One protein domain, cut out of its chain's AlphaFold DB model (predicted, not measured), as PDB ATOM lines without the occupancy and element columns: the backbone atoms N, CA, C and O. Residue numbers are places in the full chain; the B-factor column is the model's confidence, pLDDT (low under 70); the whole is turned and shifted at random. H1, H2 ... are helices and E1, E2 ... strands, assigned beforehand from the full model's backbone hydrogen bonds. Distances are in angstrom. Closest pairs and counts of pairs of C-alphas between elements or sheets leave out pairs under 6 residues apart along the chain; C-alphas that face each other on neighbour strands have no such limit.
ATOM      1  N   MET A  97      68.310  16.175 318.860       92.69
ATOM      2  CA  MET A  97      67.895  15.509 317.627       92.69
ATOM      3  C   MET A  97      67.057  14.290 318.000       92.69
ATOM      4  O   MET A  97      67.418  13.587 318.937       92.69
ATOM      5  N   GLN A  98      65.958  14.046 317.290       94.38
ATOM      6  CA  GLN A  98      65.050  12.922 317.507       94.38
ATOM      7  C   GLN A  98      64.839  12.143 316.207       94.38
ATOM      8  O   GLN A  98      64.632  12.740 315.148       94.38
ATOM      9  N   GLY A  99      64.838  10.815 316.312       95.69
ATOM     10  CA  GLY A  99      64.311   9.907 315.295       95.69
ATOM     11  C   GLY A  99      62.933   9.416 315.719       95.69
ATOM     12  O   GLY A  99      62.782   8.840 316.801       95.69
ATOM     13  N   LEU A 100      61.926   9.682 314.891       94.69
ATOM     14  CA  LEU A 100      60.514   9.482 315.202       94.69
ATOM     15  C   LEU A 100      59.890   8.510 314.198       94.69
ATOM     16  O   LEU A 100      60.065   8.655 312.996       94.69
ATOM     17  N   TYR A 101      59.114   7.549 314.677       92.75
ATOM     18  CA  TYR A 101      58.205   6.749 313.864       92.75
ATOM     19  C   TYR A 101      56.816   7.393 313.878       92.75
ATOM     20  O   TYR A 101      56.296   7.743 314.942       92.75
ATOM     21  N   GLN A 102      56.198   7.535 312.705       89.12
ATOM     22  CA  GLN A 102      54.812   7.978 312.608       89.12
ATOM     23  C   GLN A 102      53.866   6.815 312.929       89.12
ATOM     24  O   GLN A 102      53.521   5.990 312.083       89.12
ATOM     25  N   SER A 103      53.434   6.760 314.185       81.44
ATOM     26  CA  SER A 103      52.384   5.869 314.658       81.44
ATOM     27  C   SER A 103      51.011   6.460 314.326       81.44
ATOM     28  O   SER A 103      50.646   7.561 314.734       81.44
ATOM     29  N   ARG A 104      50.187   5.709 313.589       77.19
ATOM     30  CA  ARG A 104      48.835   6.150 313.181       77.19
ATOM     31  C   ARG A 104      48.864   7.529 312.485       77.19
ATOM     32  O   ARG A 104      49.907   8.012 312.071       77.19
ATOM     33  N   GLU A 105      47.702   8.149 312.276       68.44
ATOM     34  CA  GLU A 105      47.632   9.373 311.460       68.44
ATOM     35  C   GLU A 105      48.384  10.568 312.075       68.44
ATOM     36  O   GLU A 105      48.917  11.376 311.322       68.44
ATOM     37  N   TYR A 106      48.508  10.658 313.409       70.06
ATOM     38  CA  TYR A 106      49.086  11.837 314.081       70.06
ATOM     39  C   TYR A 106      49.870  11.540 315.377       70.06
ATOM     40  O   TYR A 106      50.190  12.474 316.113       70.06
ATOM     41  N   GLU A 107      50.155  10.279 315.721       82.56
ATOM     42  CA  GLU A 107      50.916   9.947 316.938       82.56
ATOM     43  C   GLU A 107      52.404   9.765 316.560       82.56
ATOM     44  O   GLU A 107      52.776   8.863 315.821       82.56
ATOM     45  N   LEU A 108      53.303  10.629 317.038       88.06
ATOM     46  CA  LEU A 108      54.743  10.433 316.830       88.06
ATOM     47  C   LEU A 108      55.322   9.635 317.995       88.06
ATOM     48  O   LEU A 108      55.151   9.988 319.162       88.06
ATOM     49  N   CYS A 109      56.011   8.551 317.667       89.50
ATOM     50  CA  CYS A 109      56.686   7.685 318.614       89.50
ATOM     51  C   CYS A 109      58.192   7.901 318.494       89.50
ATOM     52  O   CYS A 109      58.757   7.775 317.411       89.50
ATOM     53  N   ARG A 110      58.853   8.241 319.599       93.62
ATOM     54  CA  ARG A 110      60.305   8.416 319.613       93.62
ATOM     55  C   ARG A 110      60.999   7.066 319.638       93.62
ATOM     56  O   ARG A 110      60.641   6.213 320.436       93.62
ATOM     57  N   LEU A 111      61.974   6.897 318.751       95.56
ATOM     58  CA  LEU A 111      62.849   5.727 318.703       95.56
ATOM     59  C   LEU A 111      64.240   6.055 319.251       95.56
ATOM     60  O   LEU A 111      64.895   5.211 319.850       95.56
ATOM     61  N   ILE A 112      64.711   7.286 319.045       96.44
ATOM     62  CA  ILE A 112      66.004   7.738 319.555       96.44
ATOM     63  C   ILE A 112      66.017   9.246 319.755       96.44
ATOM     64  O   ILE A 112      65.320   9.984 319.055       96.44
ATOM     65  N   ARG A 113      66.866   9.710 320.670       94.69
ATOM     66  CA  ARG A 113      67.272  11.110 320.782       94.69
ATOM     67  C   ARG A 113      68.751  11.269 321.105       94.69
ATOM     68  O   ARG A 113      69.327  10.468 321.839       94.69
ATOM     69  N   ILE A 114      69.336  12.344 320.595       93.31
ATOM     70  CA  ILE A 114      70.689  12.801 320.912       93.31
ATOM     71  C   ILE A 114      70.552  14.119 321.665       93.31
ATOM     72  O   ILE A 114      70.081  15.098 321.091       93.31
ATOM     73  N   LEU A 115      70.963  14.151 322.930       90.50
ATOM     74  CA  LEU A 115      71.048  15.369 323.732       90.50
ATOM     75  C   LEU A 115      72.501  15.835 323.775       90.50
ATOM     76  O   LEU A 115      73.390  15.059 324.127       90.50
ATOM     77  N   TYR A 116      72.745  17.098 323.440       88.00
ATOM     78  CA  TYR A 116      74.089  17.675 323.423       88.00
ATOM     79  C   TYR A 116      74.073  19.134 323.892       88.00
ATOM     80  O   TYR A 116      73.026  19.782 323.935       88.00
ATOM     81  N   ASN A 117      75.246  19.638 324.292       74.81
ATOM     82  CA  ASN A 117      75.444  20.960 324.905       74.81
ATOM     83  C   ASN A 117      74.577  21.214 326.159       74.81
ATOM     84  O   ASN A 117      74.287  22.360 326.478       74.81
ATOM     85  N   PHE A 118      74.173  20.170 326.888       60.50
ATOM     86  CA  PHE A 118      73.366  20.320 328.102       60.50
ATOM     87  C   PHE A 118      74.242  20.764 329.294       60.50
ATOM     88  O   PHE A 118      75.170  20.047 329.673       60.50
ATOM     89  N   ASN A 119      73.943  21.928 329.884       54.56
ATOM     90  CA  ASN A 119      74.563  22.477 331.108       54.56
ATOM     91  C   ASN A 119      76.104  22.607 331.095       54.56
ATOM     92  O   ASN A 119      76.738  22.248 332.081       54.56
ATOM     93  N   ASP A 120      76.740  23.057 330.008       63.59
ATOM     94  CA  ASP A 120      78.215  23.179 329.886       63.59
ATOM     95  C   ASP A 120      79.016  21.875 330.098       63.59
ATOM     96  O   ASP A 120      80.246  21.863 330.009       63.59
ATOM     97  N   TRP A 121      78.355  20.736 330.324       65.12
ATOM     98  CA  TRP A 121      79.017  19.480 330.698       65.12
ATOM     99  C   TRP A 121      79.748  18.803 329.529       65.12
ATOM    100  O   TRP A 121      80.493  17.839 329.748       65.12
ATOM    101  N   LYS A 122      79.580  19.326 328.300       75.75
ATOM    102  CA  LYS A 122      80.142  18.793 327.042       75.75
ATOM    103  C   LYS A 122      79.989  17.268 326.960       75.75
ATOM    104  O   LYS A 122      80.932  16.558 326.629       75.75
ATOM    105  N   ASN A 123      78.808  16.772 327.338       87.00
ATOM    106  CA  ASN A 123      78.440  15.361 327.252       87.00
ATOM    107  C   ASN A 123      77.437  15.162 326.115       87.00
ATOM    108  O   ASN A 123      76.516  15.967 325.961       87.00
ATOM    109  N   ILE A 124      77.607  14.086 325.356       90.44
ATOM    110  CA  ILE A 124      76.689  13.671 324.294       90.44
ATOM    111  C   ILE A 124      75.899  12.478 324.822       90.44
ATOM    112  O   ILE A 124      76.466  11.420 325.084       90.44
ATOM    113  N   SER A 125      74.593  12.636 325.003       92.06
ATOM    114  CA  SER A 125      73.729  11.559 325.485       92.06
ATOM    115  C   SER A 125      72.907  10.998 324.334       92.06
ATOM    116  O   SER A 125      72.088  11.707 323.755       92.06
ATOM    117  N   ILE A 126      73.099   9.722 324.024       93.94
ATOM    118  CA  ILE A 126      72.354   8.974 323.014       93.94
ATOM    119  C   ILE A 126      71.361   8.092 323.759       93.94
ATOM    120  O   ILE A 126      71.757   7.204 324.511       93.94
ATOM    121  N   ILE A 127      70.073   8.353 323.579       94.38
ATOM    122  CA  ILE A 127      68.998   7.655 324.283       94.38
ATOM    123  C   ILE A 127      68.152   6.932 323.242       94.38
ATOM    124  O   ILE A 127      67.498   7.579 322.431       94.38
ATOM    125  N   ASN A 128      68.201   5.605 323.260       94.75
ATOM    126  CA  ASN A 128      67.438   4.713 322.394       94.75
ATOM    127  C   ASN A 128      66.207   4.194 323.149       94.75
ATOM    128  O   ASN A 128      66.355   3.563 324.195       94.75
ATOM    129  N   ASP A 129      65.020   4.447 322.605       95.00
ATOM    130  CA  ASP A 129      63.737   3.962 323.104       95.00
ATOM    131  C   ASP A 129      63.416   2.602 322.452       95.00
ATOM    132  O   ASP A 129      63.009   2.525 321.290       95.00
ATOM    133  N   TYR A 130      63.581   1.512 323.206       95.06
ATOM    134  CA  TYR A 130      63.360   0.150 322.724       95.06
ATOM    135  C   TYR A 130      62.050  -0.444 323.257       95.06
ATOM    136  O   TYR A 130      61.920  -0.730 324.446       95.06
ATOM    137  N   TYR A 131      61.076  -0.665 322.372       94.25
ATOM    138  CA  TYR A 131      59.750  -1.173 322.730       94.25
ATOM    139  C   TYR A 131      59.726  -2.702 322.741       94.25
ATOM    140  O   TYR A 131      59.659  -3.333 321.690       94.25
ATOM    141  N   LEU A 132      59.759  -3.295 323.935       93.62
ATOM    142  CA  LEU A 132      59.925  -4.736 324.134       93.62
ATOM    143  C   LEU A 132      58.639  -5.527 323.949       93.62
ATOM    144  O   LEU A 132      58.636  -6.541 323.256       93.62
ATOM    145  N   SER A 133      57.566  -5.115 324.617       93.19
ATOM    146  CA  SER A 133      56.333  -5.896 324.686       93.19
ATOM    147  C   SER A 133      55.146  -5.049 325.137       93.19
ATOM    148  O   SER A 133      55.298  -3.924 325.626       93.19
ATOM    149  N   TYR A 134      53.950  -5.612 324.976       92.94
ATOM    150  CA  TYR A 134      52.750  -5.098 325.613       92.94
ATOM    151  C   TYR A 134      51.962  -6.217 326.296       92.94
ATOM    152  O   TYR A 134      52.063  -7.381 325.914       92.94
ATOM    153  N   GLU A 135      51.149  -5.844 327.280       92.81
ATOM    154  CA  GLU A 135      50.225  -6.728 327.990       92.81
ATOM    155  C   GLU A 135      48.801  -6.163 327.973       92.81
ATOM    156  O   GLU A 135      48.606  -4.949 327.913       92.81
ATOM    157  N   GLY A 136      47.803  -7.043 328.072       90.25
ATOM    158  CA  GLY A 136      46.386  -6.678 328.130       90.25
ATOM    159  C   GLY A 136      45.640  -6.792 326.798       90.25
ATOM    160  O   GLY A 136      46.219  -7.044 325.740       90.25
ATOM    161  N   ASP A 137      44.319  -6.617 326.870       88.12
ATOM    162  CA  ASP A 137      43.424  -6.747 325.721       88.12
ATOM    163  C   ASP A 137      43.382  -5.437 324.930       88.12
ATOM    164  O   ASP A 137      42.845  -4.420 325.377       88.12
ATOM    165  N   VAL A 138      43.949  -5.457 323.723       89.50
ATOM    166  CA  VAL A 138      44.022  -4.286 322.843       89.50
ATOM    167  C   VAL A 138      43.324  -4.536 321.511       89.50
ATOM    168  O   VAL A 138      43.221  -5.660 321.028       89.50
ATOM    169  N   SER A 139      42.869  -3.459 320.868       90.94
ATOM    170  CA  SER A 139      42.307  -3.551 319.517       90.94
ATOM    171  C   SER A 139      43.339  -4.076 318.508       90.94
ATOM    172  O   SER A 139      44.534  -3.791 318.625       90.94
ATOM    173  N   SER A 140      42.887  -4.721 317.428       90.56
ATOM    174  CA  SER A 140      43.770  -5.165 316.335       90.56
ATOM    175  C   SER A 140      44.535  -4.011 315.669       90.56
ATOM    176  O   SER A 140      45.588  -4.219 315.069       90.56
ATOM    177  N   LYS A 141      44.024  -2.773 315.748       90.19
ATOM    178  CA  LYS A 141      44.743  -1.571 315.289       90.19
ATOM    179  C   LYS A 141      45.924  -1.252 316.212       90.19
ATOM    180  O   LYS A 141      47.004  -0.956 315.716       90.19
ATOM    181  N   THR A 142      45.730  -1.347 317.526       89.56
ATOM    182  CA  THR A 142      46.789  -1.147 318.526       89.56
ATOM    183  C   THR A 142      47.861  -2.222 318.439       89.56
ATOM    184  O   THR A 142      49.034  -1.877 318.389       89.56
ATOM    185  N   ALA A 143      47.472  -3.494 318.338       92.06
ATOM    186  CA  ALA A 143      48.423  -4.599 318.228       92.06
ATOM    187  C   ALA A 143      49.331  -4.465 316.991       92.06
ATOM    188  O   ALA A 143      50.548  -4.587 317.094       92.06
ATOM    189  N   ARG A 144      48.754  -4.145 315.820       92.50
ATOM    190  CA  ARG A 144      49.527  -3.948 314.579       92.50
ATOM    191  C   ARG A 144      50.488  -2.766 314.654       92.50
ATOM    192  O   ARG A 144      51.599  -2.853 314.146       92.50
ATOM    193  N   ASP A 145      50.053  -1.668 315.259       92.06
ATOM    194  CA  ASP A 145      50.898  -0.492 315.447       92.06
ATOM    195  C   ASP A 145      52.055  -0.772 316.417       92.06
ATOM    196  O   ASP A 145      53.204  -0.456 316.106       92.06
ATOM    197  N   PHE A 146      51.781  -1.460 317.531       92.44
ATOM    198  CA  PHE A 146      52.825  -1.888 318.456       92.44
ATOM    199  C   PHE A 146      53.842  -2.807 317.772       92.44
ATOM    200  O   PHE A 146      55.038  -2.599 317.930       92.44
ATOM    201  N   ALA A 147      53.391  -3.778 316.973       93.75
ATOM    202  CA  ALA A 147      54.285  -4.689 316.259       93.75
ATOM    203  C   ALA A 147      55.251  -3.946 315.317       93.75
ATOM    204  O   ALA A 147      56.438  -4.262 315.276       93.75
ATOM    205  N   LYS A 148      54.777  -2.914 314.604       93.56
ATOM    206  CA  LYS A 148      55.642  -2.063 313.768       93.56
ATOM    207  C   LYS A 148      56.654  -1.277 314.599       93.56
ATOM    208  O   LYS A 148      57.839  -1.273 314.282       93.56
ATOM    209  N   LYS A 149      56.188  -0.650 315.682       93.00
ATOM    210  CA  LYS A 149      57.026   0.094 316.630       93.00
ATOM    211  C   LYS A 149      58.123  -0.791 317.238       93.00
ATOM    212  O   LYS A 149      59.285  -0.390 317.292       93.00
ATOM    213  N   GLN A 150      57.772  -2.003 317.657       94.88
ATOM    214  CA  GLN A 150      58.709  -3.003 318.169       94.88
ATOM    215  C   GLN A 150      59.730  -3.400 317.099       94.88
ATOM    216  O   GLN A 150      60.925  -3.377 317.374       94.88
ATOM    217  N   ALA A 151      59.290  -3.710 315.876       95.25
ATOM    218  CA  ALA A 151      60.190  -4.097 314.790       95.25
ATOM    219  C   ALA A 151      61.215  -2.995 314.468       95.25
ATOM    220  O   ALA A 151      62.415  -3.261 314.457       95.25
ATOM    221  N   LEU A 152      60.755  -1.750 314.294       95.50
ATOM    222  CA  LEU A 152      61.626  -0.605 314.001       95.50
ATOM    223  C   LEU A 152      62.592  -0.301 315.148       95.50
ATOM    224  O   LEU A 152      63.782  -0.102 314.914       95.50
ATOM    225  N   SER A 153      62.103  -0.282 316.392       96.00
ATOM    226  CA  SER A 153      62.970  -0.029 317.551       96.00
ATOM    227  C   SER A 153      63.977  -1.158 317.787       96.00
ATOM    228  O   SER A 153      65.112  -0.877 318.161       96.00
ATOM    229  N   SER A 154      63.615  -2.415 317.506       95.62
ATOM    230  CA  SER A 154      64.536  -3.557 317.564       95.62
ATOM    231  C   SER A 154      65.625  -3.461 316.497       95.62
ATOM    232  O   SER A 154      66.808  -3.603 316.804       95.62
ATOM    233  N   GLU A 155      65.250  -3.149 315.253       96.38
ATOM    234  CA  GLU A 155      66.211  -2.958 314.168       96.38
ATOM    235  C   GLU A 155      67.180  -1.806 314.472       96.38
ATOM    236  O   GLU A 155      68.397  -1.974 314.355       96.38
ATOM    237  N   LEU A 156      66.658  -0.664 314.933       95.81
ATOM    238  CA  LEU A 156      67.469   0.470 315.370       95.81
ATOM    239  C   LEU A 156      68.412   0.078 316.511       95.81
ATOM    240  O   LEU A 156      69.602   0.385 316.459       95.81
ATOM    241  N   HIS A 157      67.904  -0.619 317.528       94.06
ATOM    242  CA  HIS A 157      68.699  -1.070 318.663       94.06
ATOM    243  C   HIS A 157      69.875  -1.940 318.229       94.06
ATOM    244  O   HIS A 157      71.008  -1.658 318.614       94.06
ATOM    245  N   ASN A 158      69.630  -2.935 317.379       93.44
ATOM    246  CA  ASN A 158      70.671  -3.833 316.892       93.44
ATOM    247  C   ASN A 158      71.714  -3.087 316.050       93.44
ATOM    248  O   ASN A 158      72.909  -3.249 316.280       93.44
ATOM    249  N   LYS A 159      71.284  -2.199 315.140       94.12
ATOM    250  CA  LYS A 159      72.216  -1.370 314.355       94.12
ATOM    251  C   LYS A 159      73.087  -0.493 315.252       94.12
ATOM    252  O   LYS A 159      74.285  -0.399 315.012       94.12
ATOM    253  N   LEU A 160      72.524   0.107 316.305       92.38
ATOM    254  CA  LEU A 160      73.294   0.905 317.265       92.38
ATOM    255  C   LEU A 160      74.308   0.056 318.037       92.38
ATOM    256  O   LEU A 160      75.439   0.499 318.213       92.38
ATOM    257  N   LEU A 161      73.929  -1.146 318.486       89.31
ATOM    258  CA  LEU A 161      74.854  -2.058 319.167       89.31
ATOM    259  C   LEU A 161      76.056  -2.397 318.282       89.31
ATOM    260  O   LEU A 161      77.191  -2.284 318.746       89.31
ATOM    261  N   THR A 162      75.805  -2.743 317.018       89.62
ATOM    262  CA  THR A 162      76.845  -3.118 316.055       89.62
ATOM    263  C   THR A 162      77.714  -1.929 315.645       89.62
ATOM    264  O   THR A 162      78.941  -2.006 315.710       89.62
ATOM    265  N   GLU A 163      77.107  -0.813 315.237       90.00
ATOM    266  CA  GLU A 163      77.839   0.361 314.741       90.00
ATOM    267  C   GLU A 163      78.743   0.943 315.827       90.00
ATOM    268  O   GLU A 163      79.925   1.192 315.581       90.00
ATOM    269  N   PHE A 164      78.217   1.063 317.050       89.00
ATOM    270  CA  PHE A 164      78.953   1.566 318.205       89.00
ATOM    271  C   PHE A 164      79.702   0.481 318.989       89.00
ATOM    272  O   PHE A 164      80.228   0.796 320.054       89.00
ATOM    273  N   ALA A 165      79.786  -0.760 318.497       86.19
ATOM    274  CA  ALA A 165      80.502  -1.859 319.157       86.19
ATOM    275  C   ALA A 165      80.225  -1.931 320.676       86.19
ATOM    276  O   ALA A 165      81.129  -2.067 321.496       86.19
ATOM    277  N   LEU A 166      78.961  -1.746 321.075       81.94
ATOM    278  CA  LEU A 166      78.608  -1.596 322.491       81.94
ATOM    279  C   LEU A 166      78.490  -2.941 323.216       81.94
ATOM    280  O   LEU A 166      78.329  -2.950 324.433       81.94
ATOM    281  N   GLU A 167      78.534  -4.054 322.486       74.31
ATOM    282  CA  GLU A 167      78.388  -5.428 322.990       74.31
ATOM    283  C   GLU A 167      79.347  -5.732 324.152       74.31
ATOM    284  O   GLU A 167      78.955  -6.399 325.110       74.31
ATOM    285  N   ASP A 168      80.537  -5.129 324.137       67.25
ATOM    286  CA  ASP A 168      81.594  -5.343 325.129       67.25
ATOM    287  C   ASP A 168      81.472  -4.464 326.393       67.25
ATOM    288  O   ASP A 168      82.244  -4.615 327.342       67.25
ATOM    289  N   ILE A 169      80.511  -3.533 326.445       65.88
ATOM    290  CA  ILE A 169      80.348  -2.603 327.574       65.88
ATOM    291  C   ILE A 169      79.244  -3.104 328.513       65.88
ATOM    292  O   ILE A 169      78.080  -3.232 328.114       65.88
ATOM    293  N   GLN A 170      79.590  -3.327 329.787       70.62
ATOM    294  CA  GLN A 170      78.628  -3.739 330.813       70.62
ATOM    295  C   GLN A 170      77.552  -2.676 331.061       70.62
ATOM    296  O   GLN A 170      77.818  -1.473 331.079       70.62
ATOM    297  N   TYR A 171      76.323  -3.141 331.277       73.50
ATOM    298  CA  TYR A 171      75.189  -2.284 331.584       73.50
ATOM    299  C   TYR A 171      75.106  -1.974 333.074       73.50
ATOM    300  O   TYR A 171      75.049  -2.882 333.903       73.50
ATOM    301  N   ASN A 172      74.961  -0.693 333.400       78.50
ATOM    302  CA  ASN A 172      74.441  -0.290 334.698       78.50
ATOM    303  C   ASN A 172      72.913  -0.295 334.633       78.50
ATOM    304  O   ASN A 172      72.323   0.429 333.825       78.50
ATOM    305  N   ASN A 173      72.285  -1.126 335.465       74.31
ATOM    306  CA  ASN A 173      70.833  -1.207 335.553       74.31
ATOM    307  C   ASN A 173      70.304  -0.117 336.493       74.31
ATOM    308  O   ASN A 173      70.779   0.025 337.622       74.31
ATOM    309  N   VAL A 174      69.318   0.645 336.032       77.31
ATOM    310  CA  VAL A 174      68.586   1.607 336.857       77.31
ATOM    311  C   VAL A 174      67.211   1.033 337.155       77.31
ATOM    312  O   VAL A 174      66.540   0.538 336.249       77.31
ATOM    313  N   SER A 175      66.781   1.145 338.414       77.44
ATOM    314  CA  SER A 175      65.483   0.646 338.869       77.44
ATOM    315  C   SER A 175      64.345   1.048 337.920       77.44
ATOM    316  O   SER A 175      64.281   2.221 337.524       77.44
ATOM    317  N   PRO A 176      63.433   0.112 337.594       83.00
ATOM    318  CA  PRO A 176      62.314   0.389 336.708       83.00
ATOM    319  C   PRO A 176      61.458   1.549 337.210       83.00
ATOM    320  O   PRO A 176      61.236   1.708 338.415       83.00
ATOM    321  N   LYS A 177      60.936   2.340 336.277       88.06
ATOM    322  CA  LYS A 177      59.969   3.405 336.544       88.06
ATOM    323  C   LYS A 177      58.645   3.072 335.880       88.06
ATOM    324  O   LYS A 177      58.618   2.595 334.752       88.06
ATOM    325  N   GLN A 178      57.552   3.346 336.581       87.62
ATOM    326  CA  GLN A 178      56.208   3.229 336.027       87.62
ATOM    327  C   GLN A 178      55.654   4.615 335.721       87.62
ATOM    328  O   GLN A 178      55.733   5.524 336.549       87.62
ATOM    329  N   ILE A 179      55.090   4.767 334.527       86.38
ATOM    330  CA  ILE A 179      54.488   6.006 334.048       86.38
ATOM    331  C   ILE A 179      53.066   5.687 333.599       86.38
ATOM    332  O   ILE A 179      52.850   4.989 332.611       86.38
ATOM    333  N   THR A 180      52.075   6.211 334.315       85.56
ATOM    334  CA  THR A 180      50.666   6.035 333.948       85.56
ATOM    335  C   THR A 180      50.267   7.064 332.897       85.56
ATOM    336  O   THR A 180      50.338   8.271 333.129       85.56
ATOM    337  N   THR A 181      49.813   6.593 331.741       79.31
ATOM    338  CA  THR A 181      49.193   7.415 330.699       79.31
ATOM    339  C   THR A 181      47.672   7.271 330.744       79.31
ATOM    340  O   THR A 181      47.122   6.443 331.465       79.31
ATOM    341  N   LYS A 182      46.955   8.048 329.919       78.94
ATOM    342  CA  LYS A 182      45.491   7.924 329.793       78.94
ATOM    343  C   LYS A 182      45.025   6.543 329.308       78.94
ATOM    344  O   LYS A 182      43.858   6.217 329.496       78.94
ATOM    345  N   LYS A 183      45.880   5.783 328.608       79.12
ATOM    346  CA  LYS A 183      45.501   4.543 327.903       79.12
ATOM    347  C   LYS A 183      46.250   3.300 328.399       79.12
ATOM    348  O   LYS A 183      45.784   2.195 328.143       79.12
ATOM    349  N   SER A 184      47.393   3.471 329.054       84.12
ATOM    350  CA  SER A 184      48.298   2.384 329.436       84.12
ATOM    351  C   SER A 184      49.217   2.794 330.585       84.12
ATOM    352  O   SER A 184      49.395   3.979 330.864       84.12
ATOM    353  N   ILE A 185      49.837   1.810 331.224       88.88
ATOM    354  CA  ILE A 185      50.963   1.979 332.138       88.88
ATOM    355  C   ILE A 185      52.226   1.616 331.357       88.88
ATOM    356  O   ILE A 185      52.330   0.514 330.827       88.88
ATOM    357  N   LEU A 186      53.176   2.538 331.265       88.69
ATOM    358  CA  LEU A 186      54.484   2.302 330.668       88.69
ATOM    359  C   LEU A 186      55.471   1.917 331.773       88.69
ATOM    360  O   LEU A 186      55.691   2.694 332.703       88.69
ATOM    361  N   VAL A 187      56.056   0.727 331.671       91.06
ATOM    362  CA  VAL A 187      57.162   0.274 332.516       91.06
ATOM    363  C   VAL A 187      58.459   0.507 331.749       91.06
ATOM    364  O   VAL A 187      58.680  -0.092 330.699       91.06
ATOM    365  N   GLU A 188      59.301   1.392 332.272       89.81
ATOM    366  CA  GLU A 188      60.571   1.798 331.673       89.81
ATOM    367  C   GLU A 188      61.732   1.261 332.515       89.81
ATOM    368  O   GLU A 188      61.844   1.580 333.699       89.81
ATOM    369  N   THR A 189      62.622   0.473 331.914       90.00
ATOM    370  CA  THR A 189      63.893   0.051 332.527       90.00
ATOM    371  C   THR A 189      65.047   0.675 331.761       90.00
ATOM    372  O   THR A 189      65.047   0.643 330.535       90.00
ATOM    373  N   LYS A 190      66.039   1.245 332.453       90.38
ATOM    374  CA  LYS A 190      67.172   1.899 331.780       90.38
ATOM    375  C   LYS A 190      68.428   1.077 331.920       90.38
ATOM    376  O   LYS A 190      68.834   0.739 333.032       90.38
ATOM    377  N   LEU A 191      69.080   0.858 330.789       88.31
ATOM    378  CA  LEU A 191      70.426   0.325 330.733       88.31
ATOM    379  C   LEU A 191      71.377   1.433 330.289       88.31
ATOM    380  O   LEU A 191      71.188   2.018 329.222       88.31
ATOM    381  N   VAL A 192      72.387   1.734 331.103       87.69
ATOM    382  CA  VAL A 192      73.315   2.843 330.845       87.69
ATOM    383  C   VAL A 192      74.723   2.317 330.596       87.69
ATOM    384  O   VAL A 192      75.242   1.522 331.381       87.69
ATOM    385  N   ARG A 193      75.344   2.808 329.523       85.81
ATOM    386  CA  ARG A 193      76.753   2.623 329.170       85.81
ATOM    387  C   ARG A 193      77.396   3.993 329.032       85.81
ATOM    388  O   ARG A 193      76.910   4.835 328.282       85.81
ATOM    389  N   THR A 194      78.502   4.211 329.727       80.81
ATOM    390  CA  THR A 194      79.217   5.485 329.658       80.81
ATOM    391  C   THR A 194      80.624   5.228 329.171       80.81
ATOM    392  O   THR A 194      81.387   4.518 329.822       80.81
ATOM    393  N   ILE A 195      80.966   5.842 328.045       81.19
ATOM    394  CA  ILE A 195      82.356   6.107 327.694       81.19
ATOM    395  C   ILE A 195      82.631   7.584 327.999       81.19
ATOM    396  O   ILE A 195      81.704   8.361 328.246       81.19
ATOM    397  N   PRO A 196      83.889   8.020 328.037       81.44
ATOM    398  CA  PRO A 196      84.159   9.394 328.413       81.44
ATOM    399  C   PRO A 196      83.458  10.422 327.512       81.44
ATOM    400  O   PRO A 196      83.595  10.392 326.290       81.44
ATOM    401  N   LYS A 197      82.710  11.333 328.151       85.00
ATOM    402  CA  LYS A 197      81.891  12.393 327.529       85.00
ATOM    403  C   LYS A 197      80.753  11.913 326.617       85.00
ATOM    404  O   LYS A 197      80.107  12.746 325.981       85.00
ATOM    405  N   ILE A 198      80.481  10.608 326.553       88.88
ATOM    406  CA  ILE A 198      79.378  10.061 325.761       88.88
ATOM    407  C   ILE A 198      78.625   9.026 326.592       88.88
ATOM    408  O   ILE A 198      79.182   8.046 327.087       88.88
ATOM    409  N   THR A 199      77.324   9.231 326.730       90.62
ATOM    410  CA  THR A 199      76.440   8.338 327.475       90.62
ATOM    411  C   THR A 199      75.467   7.682 326.514       90.62
ATOM    412  O   THR A 199      74.689   8.368 325.863       90.62
ATOM    413  N   PHE A 200      75.471   6.357 326.465       91.19
ATOM    414  CA  PHE A 200      74.462   5.561 325.781       91.19
ATOM    415  C   PHE A 200      73.446   5.063 326.805       91.19
ATOM    416  O   PHE A 200      73.801   4.458 327.817       91.19
ATOM    417  N   MET A 201      72.174   5.316 326.545       92.69
ATOM    418  CA  MET A 201      71.062   4.883 327.377       92.69
ATOM    419  C   MET A 201      70.081   4.102 326.518       92.69
ATOM    420  O   MET A 201      69.636   4.585 325.482       92.69
ATOM    421  N   HIS A 202      69.734   2.903 326.961       91.56
ATOM    422  CA  HIS A 202      68.684   2.098 326.360       91.56
ATOM    423  C   HIS A 202      67.490   2.127 327.314       91.56
ATOM    424  O   HIS A 202      67.562   1.577 328.413       91.56
ATOM    425  N   GLU A 203      66.431   2.831 326.921       93.62
ATOM    426  CA  GLU A 203      65.157   2.907 327.636       93.62
ATOM    427  C   GLU A 203      64.275   1.766 327.114       93.62
ATOM    428  O   GLU A 203      63.794   1.797 325.985       93.62
ATOM    429  N   LEU A 204      64.150   0.706 327.909       92.75
ATOM    430  CA  LEU A 204      63.370  -0.486 327.598       92.75
ATOM    431  C   LEU A 204      61.923  -0.271 328.029       92.75
ATOM    432  O   LEU A 204      61.658  -0.093 329.218       92.75
ATOM    433  N   HIS A 205      61.004  -0.327 327.074       92.94
ATOM    434  CA  HIS A 205      59.601   0.030 327.244       92.94
ATOM    435  C   HIS A 205      58.700  -1.204 327.180       92.94
ATOM    436  O   HIS A 205      58.659  -1.895 326.159       92.94
ATOM    437  N   GLN A 206      57.930  -1.439 328.240       93.00
ATOM    438  CA  GLN A 206      56.824  -2.398 328.272       93.00
ATOM    439  C   GLN A 206      55.502  -1.657 328.514       93.00
ATOM    440  O   GLN A 206      55.371  -0.904 329.477       93.00
ATOM    441  N   GLU A 207      54.509  -1.865 327.648       91.94
ATOM    442  CA  GLU A 207      53.206  -1.190 327.741       91.94
ATOM    443  C   GLU A 207      52.118  -2.111 328.300       91.94
ATOM    444  O   GLU A 207      51.737  -3.094 327.676       91.94
ATOM    445  N   ILE A 208      51.549  -1.768 329.448       92.50
ATOM    446  CA  ILE A 208      50.460  -2.517 330.076       92.50
ATOM    447  C   ILE A 208      49.143  -1.785 329.814       92.50
ATOM    448  O   ILE A 208      48.964  -0.638 330.223       92.50
ATOM    449  N   TYR A 209      48.201  -2.448 329.151       89.50
ATOM    450  CA  TYR A 209      46.858  -1.943 328.887       89.50
ATOM    451  C   TYR A 209      45.885  -2.542 329.914       89.50
ATOM    452  O   TYR A 209      45.494  -3.704 329.778       89.50
TER     453      TYR A 209
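AT A GLANCE: This is residues 97 to 209 of the 212 residues of an uncharacterized protein of Firmicutes bacterium CAG:460 (UniProt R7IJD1). One twisted sheet of six long strands has a single long helix, H1, over one face, while the other face is bare. H1 covers the part of the sheet round E3, with E2 and E1 next to it; E5 and E4 extend beyond the helix. The printed part has 113 residues, with one named helix and six named strands in the order E1, E2, E3, H1, E4, E5, E6, of mixed class, helices and strands. The sheet is mixed, in the order E1, E2, E3, E6, E5, E4. The whole is compact, with a radius of gyration of the C-alphas of 15.0 A, and elongated, spanning 45 by 29 by 28 A.

HOW THE PARTS SIT: Start at the inner strands E3, residues 124 to 135, and E6, residues 198 to 208, which are parallel at 17 degrees; N 128 and O 201 are 2.8 A apart, within hydrogen-bond range. On one side of E3 find E2, residues 107 to 116, antiparallel at 152 degrees, with N 113 and O 127 at 2.8 A. E2 bends by 66 degrees at residue 111. The edge strand E1, residues 97 to 103, is the antiparallel neighbour of E2 at 169 degrees, with N 101 and O 109 at 2.8 A, within hydrogen-bond range. E1, E2 and E3 form a meander, each strand the antiparallel neighbour of the one before. Beside E6 is E5, residues 185 to 195, antiparallel at 164 degrees, with N 191 and O 202 at 2.9 A. The other edge strand is E4, residues 172 to 180, with N 179 and O 186 of E5 at 2.8 A; E4, E5 and E6 form a second meander. E1 and E4 are apart. Look next at H1, residues 140 to 163, which is on the sheet at a height of 6.8 A, making two layers, a helix on one face of a sheet. It is over E3, where 9 of its C-alphas fall, but only just over E3 alone, since 2 fall on E2 and 2 on E6. It runs along the strands, only just, at 28 degrees to E3 on the local plane. The closest C-alphas of E3 and H1 are those of Tyr 131 and Gln 150, 5.0 A apart. In H1 every O i to N i+4 pair is within hydrogen-bond range.

IN THESE COORDINATES: Find C-alpha 97 at (67.895, 15.509, 317.627), where E1 begins; it measures 18.5 A, and E2 25.3 A. E3 runs 33.6 A. From C-alpha 140 at (43.770, -5.165, 316.335) H1 runs 34.6 A. E4 measures 24.6 A, E5 32.0 A and E6 31.8 A, ending at C-alpha 208 at (50.460, -2.517, 330.076).

THE WHOLE: The two C-alphas farthest apart are those of Asp 120 and Ser 140, 46.6 A. The printed part has no cut and no long link. The mean pLDDT of the printed part is 87.3; look for values under 70 at residue 105, residues 118 to 121 and residues 168 to 169.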